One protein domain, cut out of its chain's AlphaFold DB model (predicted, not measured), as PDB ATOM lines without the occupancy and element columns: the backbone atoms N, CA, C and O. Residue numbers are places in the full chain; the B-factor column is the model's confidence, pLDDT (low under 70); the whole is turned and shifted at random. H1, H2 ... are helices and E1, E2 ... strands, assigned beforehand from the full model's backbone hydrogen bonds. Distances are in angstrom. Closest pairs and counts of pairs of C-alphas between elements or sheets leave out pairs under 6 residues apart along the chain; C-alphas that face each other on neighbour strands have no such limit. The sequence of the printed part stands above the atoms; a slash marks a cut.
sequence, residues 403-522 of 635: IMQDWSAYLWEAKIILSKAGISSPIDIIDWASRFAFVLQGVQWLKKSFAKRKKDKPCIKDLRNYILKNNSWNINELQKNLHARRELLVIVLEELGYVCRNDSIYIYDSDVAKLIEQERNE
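This is residues 403 to 522 of the 635 residues of an uncharacterized protein of [Eubacterium] rectale (UniProt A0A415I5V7). One short helix, H6, sits in the middle, with helices crossing round it: H3 and H5 touch it, and H2 and H4 come close. A small three-stranded sheet covers the end of H6 at residues 490 to 494, H1 crosses H3 away from that sheet, H7 runs from the sheet's edge towards H2, and residues 425 to 430, of which 430 belongs to H3, stick out and stand free. The printed part has 120 residues, mostly helix, in the order H1 H2 H3 H4 E1 H5 H6 E2 E3 H7; the sheet's order is E1 E3 E2, antiparallel throughout. It is compact, with a radius of gyration of the C-alphas of 14.3 A and spans of 41 by 35 by 25 A.

Find C-alpha 403 at (-33.700, 12.391, -17.673); from there H1 runs 15.4 A to residue 413. H2 is residues 415 to 420, and H3, residues 430 to 447, is the longest helix at 26.2 A. Look for H4 at residues 460 to 467, E1 at 472 to 474, H5 at 475 to 482 and H6 at 486 to 494, 12.2 A long. E2 is residues 498 to 500 and E3 505 to 508. H7, residues 510 to 522, runs 18.2 A to C-alpha 522 at (-34.310, 24.139, 4.786).

Start at H1, which touches residues 435 to 443 of H3, closest at the C-alphas of Leu 411 and Val 439, 5.6 A; the tilt of 37 degrees, opposite ways, is only just steep. H1 touches H4 at Trp 407 and Ile 460, C-alphas 6.4 A apart. H2 is close to H6 but not clearly touching, closest C-alphas Ile 417 and Ile 491, 7.2 A. H3 touches H6 at Trp 445 and Leu 488, C-alphas 6.1 A apart. H5 touches H6 at Gln 479 and Arg 486, C-alphas 5.9 A apart, about perpendicular at 76 degrees. H6 is on the sheet at a height of 9.8 A; H5 and H7 only graze it. In E1 and E3 look for N 473 and O 506, 2.9 A; in the hairpin E2 and E3, for N 499 and O 507, 2.8 A. E1, H5, H6 and E2 form a split strand-helix-strand unit, two strands running the same way with E3 between them, its crossover right-handed. Every O i to N i+4 pair is within hydrogen-bond range in H1, H2, H4, H5, H6 and H7; in H3, 13 of 14 are.

The two C-alphas farthest apart, those of Ile 427 and Asn 481, are 40.9 A apart. The printed part has no cut, and its long link is H3 to H4, residues 448 to 459. Residues 415 to 431 have pLDDT under 70.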
ATOM      1  N   ILE A 403     -34.246  11.048 -17.358       79.06
ATOM      2  CA  ILE A 403     -33.700  12.391 -17.673       79.06
ATOM      3  C   ILE A 403     -34.770  13.498 -17.659       79.06
ATOM      4  O   ILE A 403     -34.576  14.549 -17.060       79.06
ATOM      5  N   MET A 404     -35.914  13.289 -18.318       81.12
ATOM      6  CA  MET A 404     -36.951  14.328 -18.391       81.12
ATOM      7  C   MET A 404     -37.684  14.545 -17.063       81.12
ATOM      8  O   MET A 404     -38.102  15.669 -16.792       81.12
ATOM      9  N   GLN A 405     -37.816  13.496 -16.250       77.19
ATOM     10  CA  GLN A 405     -38.403  13.575 -14.915       77.19
ATOM     11  C   GLN A 405     -37.476  14.348 -13.983       77.19
ATOM     12  O   GLN A 405     -37.927  15.303 -13.362       77.19
ATOM     13  N   ASP A 406     -36.174  14.053 -14.001       82.38
ATOM     14  CA  ASP A 406     -35.169  14.778 -13.212       82.38
ATOM     15  C   ASP A 406     -35.146  16.272 -13.559       82.38
ATOM     16  O   ASP A 406     -35.023  17.139 -12.694       82.38
ATOM     17  N   TRP A 407     -35.307  16.601 -14.842       85.25
ATOM     18  CA  TRP A 407     -35.436  17.986 -15.286       85.25
ATOM     19  C   TRP A 407     -36.742  18.642 -14.833       85.25
ATOM     20  O   TRP A 407     -36.736  19.821 -14.480       85.25
ATOM     21  N   SER A 408     -37.853  17.907 -14.850       81.12
ATOM     22  CA  SER A 408     -39.133  18.391 -14.326       81.12
ATOM     23  C   SER A 408     -39.043  18.652 -12.820       81.12
ATOM     24  O   SER A 408     -39.506  19.695 -12.368       81.12
ATOM     25  N   ALA A 409     -38.387  17.759 -12.073       79.62
ATOM     26  CA  ALA A 409     -38.096  17.906 -10.649       79.62
ATOM     27  C   ALA A 409     -37.254  19.158 -10.383       79.62
ATOM     28  O   ALA A 409     -37.638  20.026  -9.607       79.62
ATOM     29  N   TYR A 410     -36.157  19.320 -11.124       84.12
ATOM     30  CA  TYR A 410     -35.291  20.487 -11.001       84.12
ATOM     31  C   TYR A 410     -36.030  21.807 -11.265       84.12
ATOM     32  O   TYR A 410     -35.854  22.782 -10.537       84.12
ATOM     33  N   LEU A 411     -36.882  21.851 -12.294       81.69
ATOM     34  CA  LEU A 411     -37.699  23.029 -12.604       81.69
ATOM     35  C   LEU A 411     -38.782  23.276 -11.548       81.69
ATOM     36  O   LEU A 411     -39.096  24.427 -11.253       81.69
ATOM     37  N   TRP A 412     -39.352  22.214 -10.984       74.88
ATOM     38  CA  TRP A 412     -40.308  22.292  -9.884       74.88
ATOM     39  C   TRP A 412     -39.671  22.873  -8.612       74.88
ATOM     40  O   TRP A 412     -40.293  23.674  -7.912       74.88
ATOM     41  N   GLU A 413     -38.413  22.521  -8.352       74.31
ATOM     42  CA  GLU A 413     -37.639  22.940  -7.181       74.31
ATOM     43  C   GLU A 413     -36.949  24.308  -7.328       74.31
ATOM     44  O   GLU A 413     -36.420  24.816  -6.337       74.31
ATOM     45  N   ALA A 414     -36.965  24.932  -8.516       72.00
ATOM     46  CA  ALA A 414     -36.306  26.211  -8.834       72.00
ATOM     47  C   ALA A 414     -36.981  27.436  -8.167       72.00
ATOM     48  O   ALA A 414     -37.502  28.359  -8.806       72.00
ATOM     49  N   LYS A 415     -37.009  27.419  -6.834       61.28
ATOM     50  CA  LYS A 415     -37.775  28.302  -5.952       61.28
ATOM     51  C   LYS A 415     -37.309  29.754  -5.994       61.28
ATOM     52  O   LYS A 415     -38.122  30.638  -5.743       61.28
ATOM     53  N   ILE A 416     -36.048  30.033  -6.323       57.78
ATOM     54  CA  ILE A 416     -35.499  31.399  -6.285       57.78
ATOM     55  C   ILE A 416     -35.946  32.216  -7.487       57.78
ATOM     56  O   ILE A 416     -36.203  33.415  -7.385       57.78
ATOM     57  N   ILE A 417     -36.102  31.566  -8.631       60.44
ATOM     58  CA  ILE A 417     -36.682  32.211  -9.808       60.44
ATOM     59  C   ILE A 417     -38.174  32.425  -9.601       60.44
ATOM     60  O   ILE A 417     -38.689  33.499  -9.914       60.44
ATOM     61  N   LEU A 418     -38.852  31.442  -9.009       61.34
ATOM     62  CA  LEU A 418     -40.255  31.563  -8.628       61.34
ATOM     63  C   LEU A 418     -40.450  32.719  -7.624       61.34
ATOM     64  O   LEU A 418     -41.293  33.584  -7.853       61.34
ATOM     65  N   SER A 419     -39.608  32.835  -6.593       60.22
ATOM     66  CA  SER A 419     -39.699  33.911  -5.598       60.22
ATOM     67  C   SER A 419     -39.404  35.296  -6.190       60.22
ATOM     68  O   SER A 419     -40.155  36.238  -5.928       60.22
ATOM     69  N   LYS A 420     -38.400  35.430  -7.074       61.88
ATOM     70  CA  LYS A 420     -38.141  36.664  -7.849       61.88
ATOM     71  C   LYS A 420     -39.292  37.030  -8.791       61.88
ATOM     72  O   LYS A 420     -39.539  38.213  -9.016       61.88
ATOM     73  N   ALA A 421     -40.001  36.038  -9.328       55.28
ATOM     74  CA  ALA A 421     -41.195  36.229 -10.152       55.28
ATOM     75  C   ALA A 421     -42.457  36.564  -9.328       55.28
ATOM     76  O   ALA A 421     -43.542  36.682  -9.899       55.28
ATOM     77  N   GLY A 422     -42.335  36.741  -8.004       52.78
ATOM     78  CA  GLY A 422     -43.451  37.053  -7.107       52.78
ATOM     79  C   GLY A 422     -44.294  35.837  -6.714       52.78
ATOM     80  O   GLY A 422     -45.403  35.998  -6.210       52.78
ATOM     81  N   ILE A 423     -43.784  34.626  -6.942       57.41
ATOM     82  CA  ILE A 423     -44.413  33.358  -6.570       57.41
ATOM     83  C   ILE A 423     -43.810  32.938  -5.220       57.41
ATOM     84  O   ILE A 423     -42.782  32.265  -5.160       57.41
ATOM     85  N   SER A 424     -44.400  33.398  -4.111       45.72
ATOM     86  CA  SER A 424     -43.909  33.108  -2.755       45.72
ATOM     87  C   SER A 424     -45.029  32.719  -1.775       45.72
ATOM     88  O   SER A 424     -45.721  33.620  -1.321       45.72
ATOM     89  N   SER A 425     -45.099  31.427  -1.383       45.84
ATOM     90  CA  SER A 425     -45.691  30.845  -0.134       45.84
ATOM     91  C   SER A 425     -47.156  31.241   0.235       45.84
ATOM     92  O   SER A 425     -47.721  32.142  -0.367       45.84
ATOM     93  N   PRO A 426     -47.805  30.750   1.315       42.91
ATOM     94  CA  PRO A 426     -48.165  29.405   1.774       42.91
ATOM     95  C   PRO A 426     -49.698  29.132   1.675       42.91
ATOM     96  O   PRO A 426     -50.281  28.642   2.637       42.91
ATOM     97  N   ILE A 427     -50.397  29.486   0.585       35.62
ATOM     98  CA  ILE A 427     -51.826  29.128   0.418       35.62
ATOM     99  C   ILE A 427     -52.127  28.696  -1.022       35.62
ATOM    100  O   ILE A 427     -51.706  29.322  -1.994       35.62
ATOM    101  N   ASP A 428     -52.872  27.601  -1.099       57.47
ATOM    102  CA  ASP A 428     -53.182  26.765  -2.248       57.47
ATOM    103  C   ASP A 428     -53.979  27.432  -3.387       57.47
ATOM    104  O   ASP A 428     -54.561  28.508  -3.250       57.47
ATOM    105  N   ILE A 429     -54.022  26.736  -4.533       45.66
ATOM    106  CA  ILE A 429     -54.682  27.050  -5.821       45.66
ATOM    107  C   ILE A 429     -53.908  27.979  -6.768       45.66
ATOM    108  O   ILE A 429     -53.616  27.584  -7.899       45.66
ATOM    109  N   ILE A 430     -53.579  29.212  -6.364       52.75
ATOM    110  CA  ILE A 430     -52.946  30.200  -7.277       52.75
ATOM    111  C   ILE A 430     -51.499  29.794  -7.623       52.75
ATOM    112  O   ILE A 430     -50.996  30.077  -8.717       52.75
ATOM    113  N   ASP A 431     -50.858  29.066  -6.711       64.62
ATOM    114  CA  ASP A 431     -49.475  28.618  -6.829       64.62
ATOM    115  C   ASP A 431     -49.331  27.409  -7.773       64.62
ATOM    116  O   ASP A 431     -48.451  27.410  -8.632       64.62
ATOM    117  N   TRP A 432     -50.240  26.420  -7.724       76.31
ATOM    118  CA  TRP A 432     -50.143  25.227  -8.585       76.31
ATOM    119  C   TRP A 432     -50.213  25.576 -10.071       76.31
ATOM    120  O   TRP A 432     -49.358  25.145 -10.836       76.31
ATOM    121  N   ALA A 433     -51.183  26.396 -10.492       78.81
ATOM    122  CA  ALA A 433     -51.321  26.769 -11.902       78.81
ATOM    123  C   ALA A 433     -50.085  27.529 -12.420       78.81
ATOM    124  O   ALA A 433     -49.633  27.297 -13.543       78.81
ATOM    125  N   SER A 434     -49.526  28.408 -11.584       75.88
ATOM    126  CA  SER A 434     -48.316  29.181 -11.883       75.88
ATOM    127  C   SER A 434     -47.081  28.282 -11.981       75.88
ATOM    128  O   SER A 434     -46.331  28.371 -12.954       75.88
ATOM    129  N   ARG A 435     -46.905  27.360 -11.026       77.38
ATOM    130  CA  ARG A 435     -45.821  26.365 -11.032       77.38
ATOM    131  C   ARG A 435     -45.932  25.399 -12.199       77.38
ATOM    132  O   ARG A 435     -44.956  25.192 -12.908       77.38
ATOM    133  N   PHE A 436     -47.124  24.867 -12.450       84.94
ATOM    134  CA  PHE A 436     -47.405  24.014 -13.595       84.94
ATOM    135  C   PHE A 436     -47.057  24.726 -14.906       84.94
ATOM    136  O   PHE A 436     -46.371  24.162 -15.756       84.94
ATOM    137  N   ALA A 437     -47.469  25.989 -15.066       83.88
ATOM    138  CA  ALA A 437     -47.134  26.779 -16.246       83.88
ATOM    139  C   ALA A 437     -45.621  27.017 -16.386       83.88
ATOM    140  O   ALA A 437     -45.112  26.987 -17.509       83.88
ATOM    141  N   PHE A 438     -44.908  27.233 -15.277       83.88
ATOM    142  CA  PHE A 438     -43.452  27.382 -15.261       83.88
ATOM    143  C   PHE A 438     -42.738  26.084 -15.658       83.88
ATOM    144  O   PHE A 438     -41.937  26.095 -16.593       83.88
ATOM    145  N   VAL A 439     -43.082  24.952 -15.031       85.50
ATOM    146  CA  VAL A 439     -42.516  23.632 -15.359       85.50
ATOM    147  C   VAL A 439     -42.827  23.258 -16.809       85.50
ATOM    148  O   VAL A 439     -41.923  22.870 -17.542       85.50
ATOM    149  N   LEU A 440     -44.066  23.459 -17.275       87.88
ATOM    150  CA  LEU A 440     -44.453  23.221 -18.669       87.88
ATOM    151  C   LEU A 440     -43.593  24.039 -19.645       87.88
ATOM    152  O   LEU A 440     -43.109  23.497 -20.640       87.88
ATOM    153  N   GLN A 441     -43.376  25.330 -19.376       87.12
ATOM    154  CA  GLN A 441     -42.516  26.177 -20.213       87.12
ATOM    155  C   GLN A 441     -41.055  25.724 -20.178       87.12
ATOM    156  O   GLN A 441     -40.433  25.600 -21.236       87.12
ATOM    157  N   GLY A 442     -40.526  25.410 -18.995       86.88
ATOM    158  CA  GLY A 442     -39.169  24.897 -18.829       86.88
ATOM    159  C   GLY A 442     -38.945  23.589 -19.592       86.88
ATOM    160  O   GLY A 442     -37.988  23.480 -20.359       86.88
ATOM    161  N   VAL A 443     -39.879  22.639 -19.492       87.75
ATOM    162  CA  VAL A 443     -39.854  21.375 -20.245       87.75
ATOM    163  C   VAL A 443     -39.943  21.629 -21.755       87.75
ATOM    164  O   VAL A 443     -39.214  21.010 -22.532       87.75
ATOM    165  N   GLN A 444     -40.766  22.579 -22.211       88.38
ATOM    166  CA  GLN A 444     -40.830  22.953 -23.630       88.38
ATOM    167  C   GLN A 444     -39.525  23.577 -24.139       88.38
ATOM    168  O   GLN A 444     -39.112  23.307 -25.275       88.38
ATOM    169  N   TRP A 445     -38.860  24.405 -23.331       92.62
ATOM    170  CA  TRP A 445     -37.536  24.928 -23.662       92.62
ATOM    171  C   TRP A 445     -36.498  23.813 -23.696       92.62
ATOM    172  O   TRP A 445     -35.726  23.753 -24.654       92.62
ATOM    173  N   LEU A 446     -36.520  22.891 -22.732       90.00
ATOM    174  CA  LEU A 446     -35.645  21.720 -22.688       90.00
ATOM    175  C   LEU A 446     -35.803  20.837 -23.928       90.00
ATOM    176  O   LEU A 446     -34.808  20.457 -24.544       90.00
ATOM    177  N   LYS A 447     -37.037  20.552 -24.359       86.88
ATOM    178  CA  LYS A 447     -37.296  19.780 -25.586       86.88
ATOM    179  C   LYS A 447     -36.670  20.428 -26.822       86.88
ATOM    180  O   LYS A 447     -36.147  19.711 -27.672       86.88
ATOM    181  N   LYS A 448     -36.640  21.763 -26.874       90.00
ATOM    182  CA  LYS A 448     -36.019  22.571 -27.941       90.00
ATOM    183  C   LYS A 448     -34.519  22.851 -27.734       90.00
ATOM    184  O   LYS A 448     -33.953  23.594 -28.530       90.00
ATOM    185  N   SER A 449     -33.905  22.301 -26.686       90.75
ATOM    186  CA  SER A 449     -32.511  22.545 -26.288       90.75
ATOM    187  C   SER A 449     -31.657  21.275 -26.344       90.75
ATOM    188  O   SER A 449     -32.188  20.163 -26.254       90.75
ATOM    189  N   PHE A 450     -30.337  21.461 -26.418       90.75
ATOM    190  CA  PHE A 450     -29.281  20.442 -26.396       90.75
ATOM    191  C   PHE A 450     -29.289  19.513 -27.615       90.75
ATOM    192  O   PHE A 450     -28.481  19.663 -28.523       90.75
ATOM    193  N   ALA A 451     -30.238  18.580 -27.663       85.44
ATOM    194  CA  ALA A 451     -30.393  17.603 -28.732       85.44
ATOM    195  C   ALA A 451     -31.873  17.284 -28.972       85.44
ATOM    196  O   ALA A 451     -32.721  17.483 -28.099       85.44
ATOM    197  N   LYS A 452     -32.198  16.758 -30.160       81.69
ATOM    198  CA  LYS A 452     -33.584  16.397 -30.512       81.69
ATOM    199  C   LYS A 452     -34.097  15.186 -29.732       81.69
ATOM    200  O   LYS A 452     -35.257  15.175 -29.339       81.69
ATOM    201  N   ARG A 453     -33.259  14.164 -29.526       81.12
ATOM    202  CA  ARG A 453     -33.654  12.922 -28.843       81.12
ATOM    203  C   ARG A 453     -33.517  13.083 -27.332       81.12
ATOM    204  O   ARG A 453     -32.535  13.653 -26.873       81.12
ATOM    205  N   LYS A 454     -34.457  12.515 -26.566       77.56
ATOM    206  CA  LYS A 454     -34.452  12.533 -25.089       77.56
ATOM    207  C   LYS A 454     -33.136  12.015 -24.498       77.56
ATOM    208  O   LYS A 454     -32.542  12.690 -23.669       77.56
ATOM    209  N   LYS A 455     -32.664  10.859 -24.970       77.56
ATOM    210  CA  LYS A 455     -31.442  10.204 -24.471       77.56
ATOM    211  C   LYS A 455     -30.145  10.992 -24.707       77.56
ATOM    212  O   LYS A 455     -29.155  10.728 -24.040       77.56
ATOM    213  N   ASP A 456     -30.159  11.953 -25.628       82.00
ATOM    214  CA  ASP A 456     -28.998  12.782 -25.971       82.00
ATOM    215  C   ASP A 456     -29.038  14.136 -25.218       82.00
ATOM    216  O   ASP A 456     -28.286  15.055 -25.537       82.00
ATOM    217  N   LYS A 457     -29.960  14.311 -24.257       89.00
ATOM    218  CA  LYS A 457     -30.051  15.509 -23.407       89.00
ATOM    219  C   LYS A 457     -29.220  15.329 -22.128       89.00
ATOM    220  O   LYS A 457     -29.177  14.217 -21.607       89.00
ATOM    221  N   PRO A 458     -28.610  16.400 -21.591       89.69
ATOM    222  CA  PRO A 458     -27.837  16.334 -20.353       89.69
ATOM    223  C   PRO A 458     -28.662  15.804 -19.189       89.69
ATOM    224  O   PRO A 458     -29.805  16.226 -19.006       89.69
ATOM    225  N   CYS A 459     -28.040  15.012 -18.323       86.88
ATOM    226  CA  CYS A 459     -28.502  14.909 -16.947       86.88
ATOM    227  C   CYS A 459     -28.240  16.237 -16.226       86.88
ATOM    228  O   CYS A 459     -27.233  16.911 -16.471       86.88
ATOM    229  N   ILE A 460     -29.143  16.632 -15.325       85.94
ATOM    230  CA  ILE A 460     -29.026  17.930 -14.650       85.94
ATOM    231  C   ILE A 460     -27.738  18.028 -13.820       85.94
ATOM    232  O   ILE A 460     -27.096  19.078 -13.810       85.94
ATOM    233  N   LYS A 461     -27.315  16.922 -13.190       85.12
ATOM    234  CA  LYS A 461     -26.043  16.814 -12.458       85.12
ATOM    235  C   LYS A 461     -24.858  17.223 -13.340       85.12
ATOM    236  O   LYS A 461     -24.081  18.095 -12.957       85.12
ATOM    237  N   ASP A 462     -24.760  16.652 -14.538       86.62
ATOM    238  CA  ASP A 462     -23.632  16.886 -15.447       86.62
ATOM    239  C   ASP A 462     -23.632  18.303 -16.014       86.62
ATOM    240  O   ASP A 462     -22.577  18.933 -16.111       86.62
ATOM    241  N   LEU A 463     -24.813  18.848 -16.328       91.31
ATOM    242  CA  LEU A 463     -24.926  20.239 -16.755       91.31
ATOM    243  C   LEU A 463     -24.505  21.207 -15.646       91.31
ATOM    244  O   LEU A 463     -23.764  22.152 -15.915       91.31
ATOM    245  N   ARG A 464     -24.940  20.977 -14.402       89.75
ATOM    246  CA  ARG A 464     -24.522  21.795 -13.253       89.75
ATOM    247  C   ARG A 464     -23.007  21.755 -13.086       89.75
ATOM    248  O   ARG A 464     -22.384  22.809 -12.980       89.75
ATOM    249  N   ASN A 465     -22.423  20.559 -13.143       88.81
ATOM    250  CA  ASN A 465     -20.977  20.374 -13.074       88.81
ATOM    251  C   ASN A 465     -20.255  21.116 -14.202       88.81
ATOM    252  O   ASN A 465     -19.240  21.753 -13.941       88.81
ATOM    253  N   TYR A 466     -20.773  21.079 -15.435       91.38
ATOM    254  CA  TYR A 466     -20.214  21.827 -16.564       91.38
ATOM    255  C   TYR A 466     -20.240  23.344 -16.325       91.38
ATOM    256  O   TYR A 466     -19.218  24.009 -16.484       91.38
ATOM    257  N   ILE A 467     -21.387  23.893 -15.911       93.94
ATOM    258  CA  ILE A 467     -21.552  25.337 -15.688       93.94
ATOM    259  C   ILE A 467     -20.610  25.836 -14.586       93.94
ATOM    260  O   ILE A 467     -19.954  26.863 -14.768       93.94
ATOM    261  N   LEU A 468     -20.479  25.087 -13.490       91.19
ATOM    262  CA  LEU A 468     -19.646  25.455 -12.341       91.19
ATOM    263  C   LEU A 468     -18.134  25.462 -12.630       91.19
ATOM    264  O   LEU A 468     -17.368  25.953 -11.805       91.19
ATOM    265  N   LYS A 469     -17.679  24.975 -13.797       87.38
ATOM    266  CA  LYS A 469     -16.252  25.018 -14.173       87.38
ATOM    267  C   LYS A 469     -15.719  26.433 -14.391       87.38
ATOM    268  O   LYS A 469     -14.510  26.630 -14.311       87.38
ATOM    269  N   ASN A 470     -16.592  27.405 -14.658       90.12
ATOM    270  CA  ASN A 470     -16.199  28.785 -14.932       90.12
ATOM    271  C   ASN A 470     -16.917  29.767 -14.007       90.12
ATOM    272  O   ASN A 470     -18.129  29.701 -13.829       90.12
ATOM    273  N   ASN A 471     -16.190  30.768 -13.510       93.19
ATOM    274  CA  ASN A 471     -16.762  31.824 -12.664       93.19
ATOM    275  C   ASN A 471     -17.593  32.852 -13.445       93.19
ATOM    276  O   ASN A 471     -18.257  33.691 -12.841       93.19
ATOM    277  N   SER A 472     -17.556  32.828 -14.778       94.81
ATOM    278  CA  SER A 472     -18.313  33.756 -15.613       94.81
ATOM    279  C   SER A 472     -18.730  33.127 -16.932       94.81
ATOM    280  O   SER A 472     -17.944  32.402 -17.539       94.81
ATOM    281  N   TRP A 473     -19.915  33.495 -17.412       96.12
ATOM    282  CA  TRP A 473     -20.463  33.046 -18.687       96.12
ATOM    283  C   TRP A 473     -21.053  34.206 -19.482       96.12
ATOM    284  O   TRP A 473     -21.798  35.026 -18.943       96.12
ATOM    285  N   ASN A 474     -20.775  34.238 -20.787       95.75
ATOM    286  CA  ASN A 474     -21.573  35.003 -21.738       95.75
ATOM    287  C   ASN A 474     -22.743  34.129 -22.210       95.75
ATOM    288  O   ASN A 474     -22.536  33.089 -22.835       95.75
ATOM    289  N   ILE A 475     -23.978  34.547 -21.932       95.12
ATOM    290  CA  ILE A 475     -25.181  33.747 -22.199       95.12
ATOM    291  C   ILE A 475     -25.390  33.452 -23.689       95.12
ATOM    292  O   ILE A 475     -25.911  32.395 -24.033       95.12
ATOM    293  N   ASN A 476     -24.975  34.355 -24.583       93.81
ATOM    294  CA  ASN A 476     -25.152  34.164 -26.024       93.81
ATOM    295  C   ASN A 476     -24.164  33.123 -26.565       93.81
ATOM    296  O   ASN A 476     -24.528  32.296 -27.402       93.81
ATOM    297  N   GLU A 477     -22.926  33.141 -26.068       93.38
ATOM    298  CA  GLU A 477     -21.920  32.123 -26.384       93.38
ATOM    299  C   GLU A 477     -22.330  30.768 -25.810       93.38
ATOM    300  O   GLU A 477     -22.309  29.767 -26.521       93.38
ATOM    301  N   LEU A 478     -22.801  30.749 -24.560       94.00
ATOM    302  CA  LEU A 478     -23.280  29.539 -23.901       94.00
ATOM    303  C   LEU A 478     -24.481  28.926 -24.638       94.00
ATOM    304  O   LEU A 478     -24.500  27.722 -24.880       94.00
ATOM    305  N   GLN A 479     -25.447  29.747 -25.063       94.06
ATOM    306  CA  GLN A 479     -26.572  29.318 -25.901       94.06
ATOM    307  C   GLN A 479     -26.090  28.664 -27.198       94.06
ATOM    308  O   GLN A 479     -26.611  27.616 -27.585       94.06
ATOM    309  N   LYS A 480     -25.128  29.293 -27.883       92.38
ATOM    310  CA  LYS A 480     -24.597  28.778 -29.146       92.38
ATOM    311  C   LYS A 480     -23.890  27.442 -28.926       92.38
ATOM    312  O   LYS A 480     -24.182  26.501 -29.654       92.38
ATOM    313  N   ASN A 481     -23.033  27.367 -27.911       92.69
ATOM    314  CA  ASN A 481     -22.200  26.201 -27.631       92.69
ATOM    315  C   ASN A 481     -23.006  25.012 -27.100       92.69
ATOM    316  O   ASN A 481     -22.723  23.883 -27.471       92.69
ATOM    317  N   LEU A 482     -24.006  25.242 -26.246       93.25
ATOM    318  CA  LEU A 482     -24.839  24.171 -25.684       93.25
ATOM    319  C   LEU A 482     -26.056  23.825 -26.550       93.25
ATOM    320  O   LEU A 482     -26.835  22.946 -26.179       93.25
ATOM    321  N   HIS A 483     -26.276  24.554 -27.648       93.75
ATOM    322  CA  HIS A 483     -27.488  24.471 -28.469       93.75
ATOM    323  C   HIS A 483     -28.777  24.564 -27.637       93.75
ATOM    324  O   HIS A 483     -29.752  23.847 -27.870       93.75
ATOM    325  N   ALA A 484     -28.781  25.435 -26.627       94.25
ATOM    326  CA  ALA A 484     -29.849  25.521 -25.639       94.25
ATOM    327  C   ALA A 484     -30.572  26.866 -25.677       94.25
ATOM    328  O   ALA A 484     -30.006  27.905 -26.008       94.25
ATOM    329  N   ARG A 485     -31.857  26.852 -25.327       93.81
ATOM    330  CA  ARG A 485     -32.670  28.060 -25.198       93.81
ATOM    331  C   ARG A 485     -32.112  28.949 -24.092       93.81
ATOM    332  O   ARG A 485     -31.854  28.478 -22.986       93.81
ATOM    333  N   ARG A 486     -31.995  30.246 -24.385       92.75
ATOM    334  CA  ARG A 486     -31.541  31.262 -23.431       92.75
ATOM    335  C   ARG A 486     -32.322  31.196 -22.125       92.75
ATOM    336  O   ARG A 486     -31.719  31.242 -21.065       92.75
ATOM    337  N   GLU A 487     -33.641  31.067 -22.209       91.00
ATOM    338  CA  GLU A 487     -34.539  31.075 -21.054       91.00
ATOM    339  C   GLU A 487     -34.227  29.930 -20.079       91.00
ATOM    340  O   GLU A 487     -34.138  30.145 -18.874       91.00
ATOM    341  N   LEU A 488     -33.956  28.734 -20.610       91.38
ATOM    342  CA  LEU A 488     -33.555  27.578 -19.808       91.38
ATOM    343  C   LEU A 488     -32.170  27.770 -19.176       91.38
ATOM    344  O   LEU A 488     -31.968  27.423 -18.017       91.38
ATOM    345  N   LEU A 489     -31.214  28.334 -19.918       93.00
ATOM    346  CA  LEU A 489     -29.862  28.575 -19.404       93.00
ATOM    347  C   LEU A 489     -29.830  29.639 -18.305       93.00
ATOM    348  O   LEU A 489     -29.069  29.496 -17.353       93.00
ATOM    349  N   VAL A 490     -30.668  30.674 -18.412       91.06
ATOM    350  CA  VAL A 490     -30.844  31.668 -17.342       91.06
ATOM    351  C   VAL A 490     -31.326  30.985 -16.067       91.06
ATOM    352  O   VAL A 490     -30.781  31.268 -15.004       91.06
ATOM    353  N   ILE A 491     -32.271  30.042 -16.182       88.75
ATOM    354  CA  ILE A 491     -32.751  29.284 -15.026       88.75
ATOM    355  C   ILE A 491     -31.606  28.548 -14.337       88.75
ATOM    356  O   ILE A 491     -31.381  28.726 -13.143       88.75
ATOM    357  N   VAL A 492     -30.840  27.778 -15.109       91.69
ATOM    358  CA  VAL A 492     -29.738  26.973 -14.571       91.69
ATOM    359  C   VAL A 492     -28.655  27.849 -13.933       91.69
ATOM    360  O   VAL A 492     -28.159  27.527 -12.859       91.69
ATOM    361  N   LEU A 493     -28.289  28.964 -14.572       93.19
ATOM    362  CA  LEU A 493     -27.265  29.879 -14.063       93.19
ATOM    363  C   LEU A 493     -27.685  30.530 -12.743       93.19
ATOM    364  O   LEU A 493     -26.914  30.528 -11.784       93.19
ATOM    365  N   GLU A 494     -28.897  31.075 -12.667       90.00
ATOM    366  CA  GLU A 494     -29.354  31.754 -11.452       90.00
ATOM    367  C   GLU A 494     -29.529  30.784 -10.282       90.00
ATOM    368  O   GLU A 494     -29.112  31.103  -9.172       90.00
ATOM    369  N   GLU A 495     -30.034  29.574 -10.532       87.44
ATOM    370  CA  GLU A 495     -30.167  28.502  -9.531       87.44
ATOM    371  C   GLU A 495     -28.823  27.919  -9.059       87.44
ATOM    372  O   GLU A 495     -28.768  27.160  -8.086       87.44
ATOM    373  N   LEU A 496     -27.726  28.245  -9.743       90.31
ATOM    374  CA  LEU A 496     -26.360  27.925  -9.324       90.31
ATOM    375  C   LEU A 496     -25.659  29.102  -8.631       90.31
ATOM    376  O   LEU A 496     -24.514  28.957  -8.209       90.31
ATOM    377  N   GLY A 497     -26.331  30.249  -8.491       91.44
ATOM    378  CA  GLY A 497     -25.795  31.439  -7.830       91.44
ATOM    379  C   GLY A 497     -25.067  32.409  -8.760       91.44
ATOM    380  O   GLY A 497     -24.310  33.256  -8.289       91.44
ATOM    381  N   TYR A 498     -25.274  32.324 -10.077       93.88
ATOM    382  CA  TYR A 498     -24.752  33.330 -10.999       93.88
ATOM    383  C   TYR A 498     -25.677  34.545 -11.070       93.88
ATOM    384  O   TYR A 498     -26.895  34.426 -11.190       93.88
ATOM    385  N   VAL A 499     -25.082  35.737 -11.075       92.19
ATOM    386  CA  VAL A 499     -25.793  37.016 -11.130       92.19
ATOM    387  C   VAL A 499     -25.525  37.707 -12.464       92.19
ATOM    388  O   VAL A 499     -24.373  37.865 -12.879       92.19
ATOM    389  N   CYS A 500     -26.593  38.150 -13.129       91.69
ATOM    390  CA  CYS A 500     -26.505  38.929 -14.362       91.69
ATOM    391  C   CYS A 500     -25.980  40.347 -14.075       91.69
ATOM    392  O   CYS A 500     -26.524  41.055 -13.227       91.69
ATOM    393  N   ARG A 501     -24.927  40.782 -14.780       86.75
ATOM    394  CA  ARG A 501     -24.323  42.120 -14.605       86.75
ATOM    395  C   ARG A 501     -24.706  43.127 -15.692       86.75
ATOM    396  O   ARG A 501     -24.721  44.321 -15.413       86.75
ATOM    397  N   ASN A 502     -24.969  42.675 -16.919       82.06
ATOM    398  CA  ASN A 502     -25.219  43.540 -18.085       82.06
ATOM    399  C   ASN A 502     -26.000  42.823 -19.212       82.06
ATOM    400  O   ASN A 502     -25.572  42.796 -20.368       82.06
ATOM    401  N   ASP A 503     -27.120  42.183 -18.866       80.06
ATOM    402  CA  ASP A 503     -28.041  41.453 -19.764       80.06
ATOM    403  C   ASP A 503     -27.441  40.284 -20.565       80.06
ATOM    404  O   ASP A 503     -28.150  39.605 -21.314       80.06
ATOM    405  N   SER A 504     -26.140  40.029 -20.443       89.44
ATOM    406  CA  SER A 504     -25.430  39.021 -21.234       89.44
ATOM    407  C   SER A 504     -24.326  38.301 -20.470       89.44
ATOM    408  O   SER A 504     -24.061  37.140 -20.772       89.44
ATOM    409  N   ILE A 505     -23.715  38.945 -19.473       94.88
ATOM    410  CA  ILE A 505     -22.676  38.341 -18.640       94.88
ATOM    411  C   ILE A 505     -23.261  37.940 -17.288       94.88
ATOM    412  O   ILE A 505     -23.802  38.772 -16.554       94.88
ATOM    413  N   TYR A 506     -23.086  36.665 -16.961       96.19
ATOM    414  CA  TYR A 506     -23.408  36.052 -15.679       96.19
ATOM    415  C   TYR A 506     -22.112  35.768 -14.925       96.19
ATOM    416  O   TYR A 506     -21.194  35.183 -15.495       96.19
ATOM    417  N   ILE A 507     -22.022  36.180 -13.660       95.50
ATOM    418  CA  ILE A 507     -20.840  35.974 -12.808       95.50
ATOM    419  C   ILE A 507     -21.257  35.219 -11.553       95.50
ATOM    420  O   ILE A 507     -22.257  35.582 -10.935       95.50
ATOM    421  N   TYR A 508     -20.494  34.193 -11.187       96.19
ATOM    422  CA  TYR A 508     -20.710  33.414  -9.977       96.19
ATOM    423  C   TYR A 508     -20.557  34.295  -8.734       96.19
ATOM    424  O   TYR A 508     -19.548  34.988  -8.576       96.19
ATOM    425  N   ASP A 509     -21.552  34.255  -7.855       94.50
ATOM    426  CA  ASP A 509     -21.557  34.966  -6.584       94.50
ATOM    427  C   ASP A 509     -21.704  33.950  -5.447       94.50
ATOM    428  O   ASP A 509     -22.733  33.291  -5.298       94.50
ATOM    429  N   SER A 510     -20.644  33.795  -4.649       92.94
ATOM    430  CA  SER A 510     -20.604  32.785  -3.591       92.94
ATOM    431  C   SER A 510     -21.603  33.049  -2.469       92.94
ATOM    432  O   SER A 510     -22.022  32.102  -1.807       92.94
ATOM    433  N   ASP A 511     -21.957  34.310  -2.217       92.31
ATOM    434  CA  ASP A 511     -22.895  34.653  -1.146       92.31
ATOM    435  C   ASP A 511     -24.325  34.364  -1.592       92.31
ATOM    436  O   ASP A 511     -25.095  33.769  -0.836       92.31
ATOM    437  N   VAL A 512     -24.643  34.669  -2.855       88.44
ATOM    438  CA  VAL A 512     -25.902  34.233  -3.468       88.44
ATOM    439  C   VAL A 512     -25.976  32.711  -3.474       88.44
ATOM    440  O   VAL A 512     -26.946  32.171  -2.958       88.44
ATOM    441  N   ALA A 513     -24.952  32.010  -3.970       88.81
ATOM    442  CA  ALA A 513     -24.935  30.546  -4.018       88.81
ATOM    443  C   ALA A 513     -25.146  29.901  -2.635       88.81
ATOM    444  O   ALA A 513     -25.905  28.941  -2.516       88.81
ATOM    445  N   LYS A 514     -24.527  30.446  -1.578       88.31
ATOM    446  CA  LYS A 514     -24.747  29.989  -0.196       88.31
ATOM    447  C   LYS A 514     -26.182  30.204   0.266       88.31
ATOM    448  O   LYS A 514     -26.716  29.326   0.931       88.31
ATOM    449  N   LEU A 515     -26.795  31.339  -0.072       85.12
ATOM    450  CA  LEU A 515     -28.199  31.595   0.244       85.12
ATOM    451  C   LEU A 515     -29.108  30.574  -0.456       85.12
ATOM    452  O   LEU A 515     -29.978  30.000   0.191       85.12
ATOM    453  N   ILE A 516     -28.849  30.279  -1.737       82.00
ATOM    454  CA  ILE A 516     -29.581  29.240  -2.482       82.00
ATOM    455  C   ILE A 516     -29.470  27.887  -1.785       82.00
ATOM    456  O   ILE A 516     -30.458  27.181  -1.598       82.00
ATOM    457  N   GLU A 517     -28.255  27.526  -1.388       83.25
ATOM    458  CA  GLU A 517     -27.993  26.253  -0.734       83.25
ATOM    459  C   GLU A 517     -28.631  26.180   0.661       83.25
ATOM    460  O   GLU A 517     -29.140  25.133   1.053       83.25
ATOM    461  N   GLN A 518     -28.668  27.286   1.410       81.75
ATOM    462  CA  GLN A 518     -29.394  27.368   2.681       81.75
ATOM    463  C   GLN A 518     -30.893  27.131   2.482       81.75
ATOM    464  O   GLN A 518     -31.462  26.282   3.164       81.75
ATOM    465  N   GLU A 519     -31.512  27.794   1.503       75.56
ATOM    466  CA  GLU A 519     -32.935  27.605   1.198       75.56
ATOM    467  C   GLU A 519     -33.260  26.171   0.745       75.56
ATOM    468  O   GLU A 519     -34.310  25.632   1.102       75.56
ATOM    469  N   ARG A 520     -32.364  25.524  -0.017       75.06
ATOM    470  CA  ARG A 520     -32.499  24.103  -0.383       75.06
ATOM    471  C   ARG A 520     -32.389  23.193   0.836       75.06
ATOM    472  O   ARG A 520     -33.202  22.286   0.996       75.06
ATOM    473  N   ASN A 521     -31.432  23.458   1.723       77.62
ATOM    474  CA  ASN A 521     -31.246  22.679   2.945       77.62
ATOM    475  C   ASN A 521     -32.439  22.792   3.903       77.62
ATOM    476  O   ASN A 521     -32.838  21.784   4.481       77.62
ATOM    477  N   GLU A 522     -33.055  23.970   4.035       74.75
ATOM    478  CA  GLU A 522     -34.310  24.139   4.786       74.75
ATOM    479  C   GLU A 522     -35.446  23.270   4.225       74.75
ATOM    480  O   GLU A 522     -36.281  22.765   4.974       74.75
TER     481      GLU A 522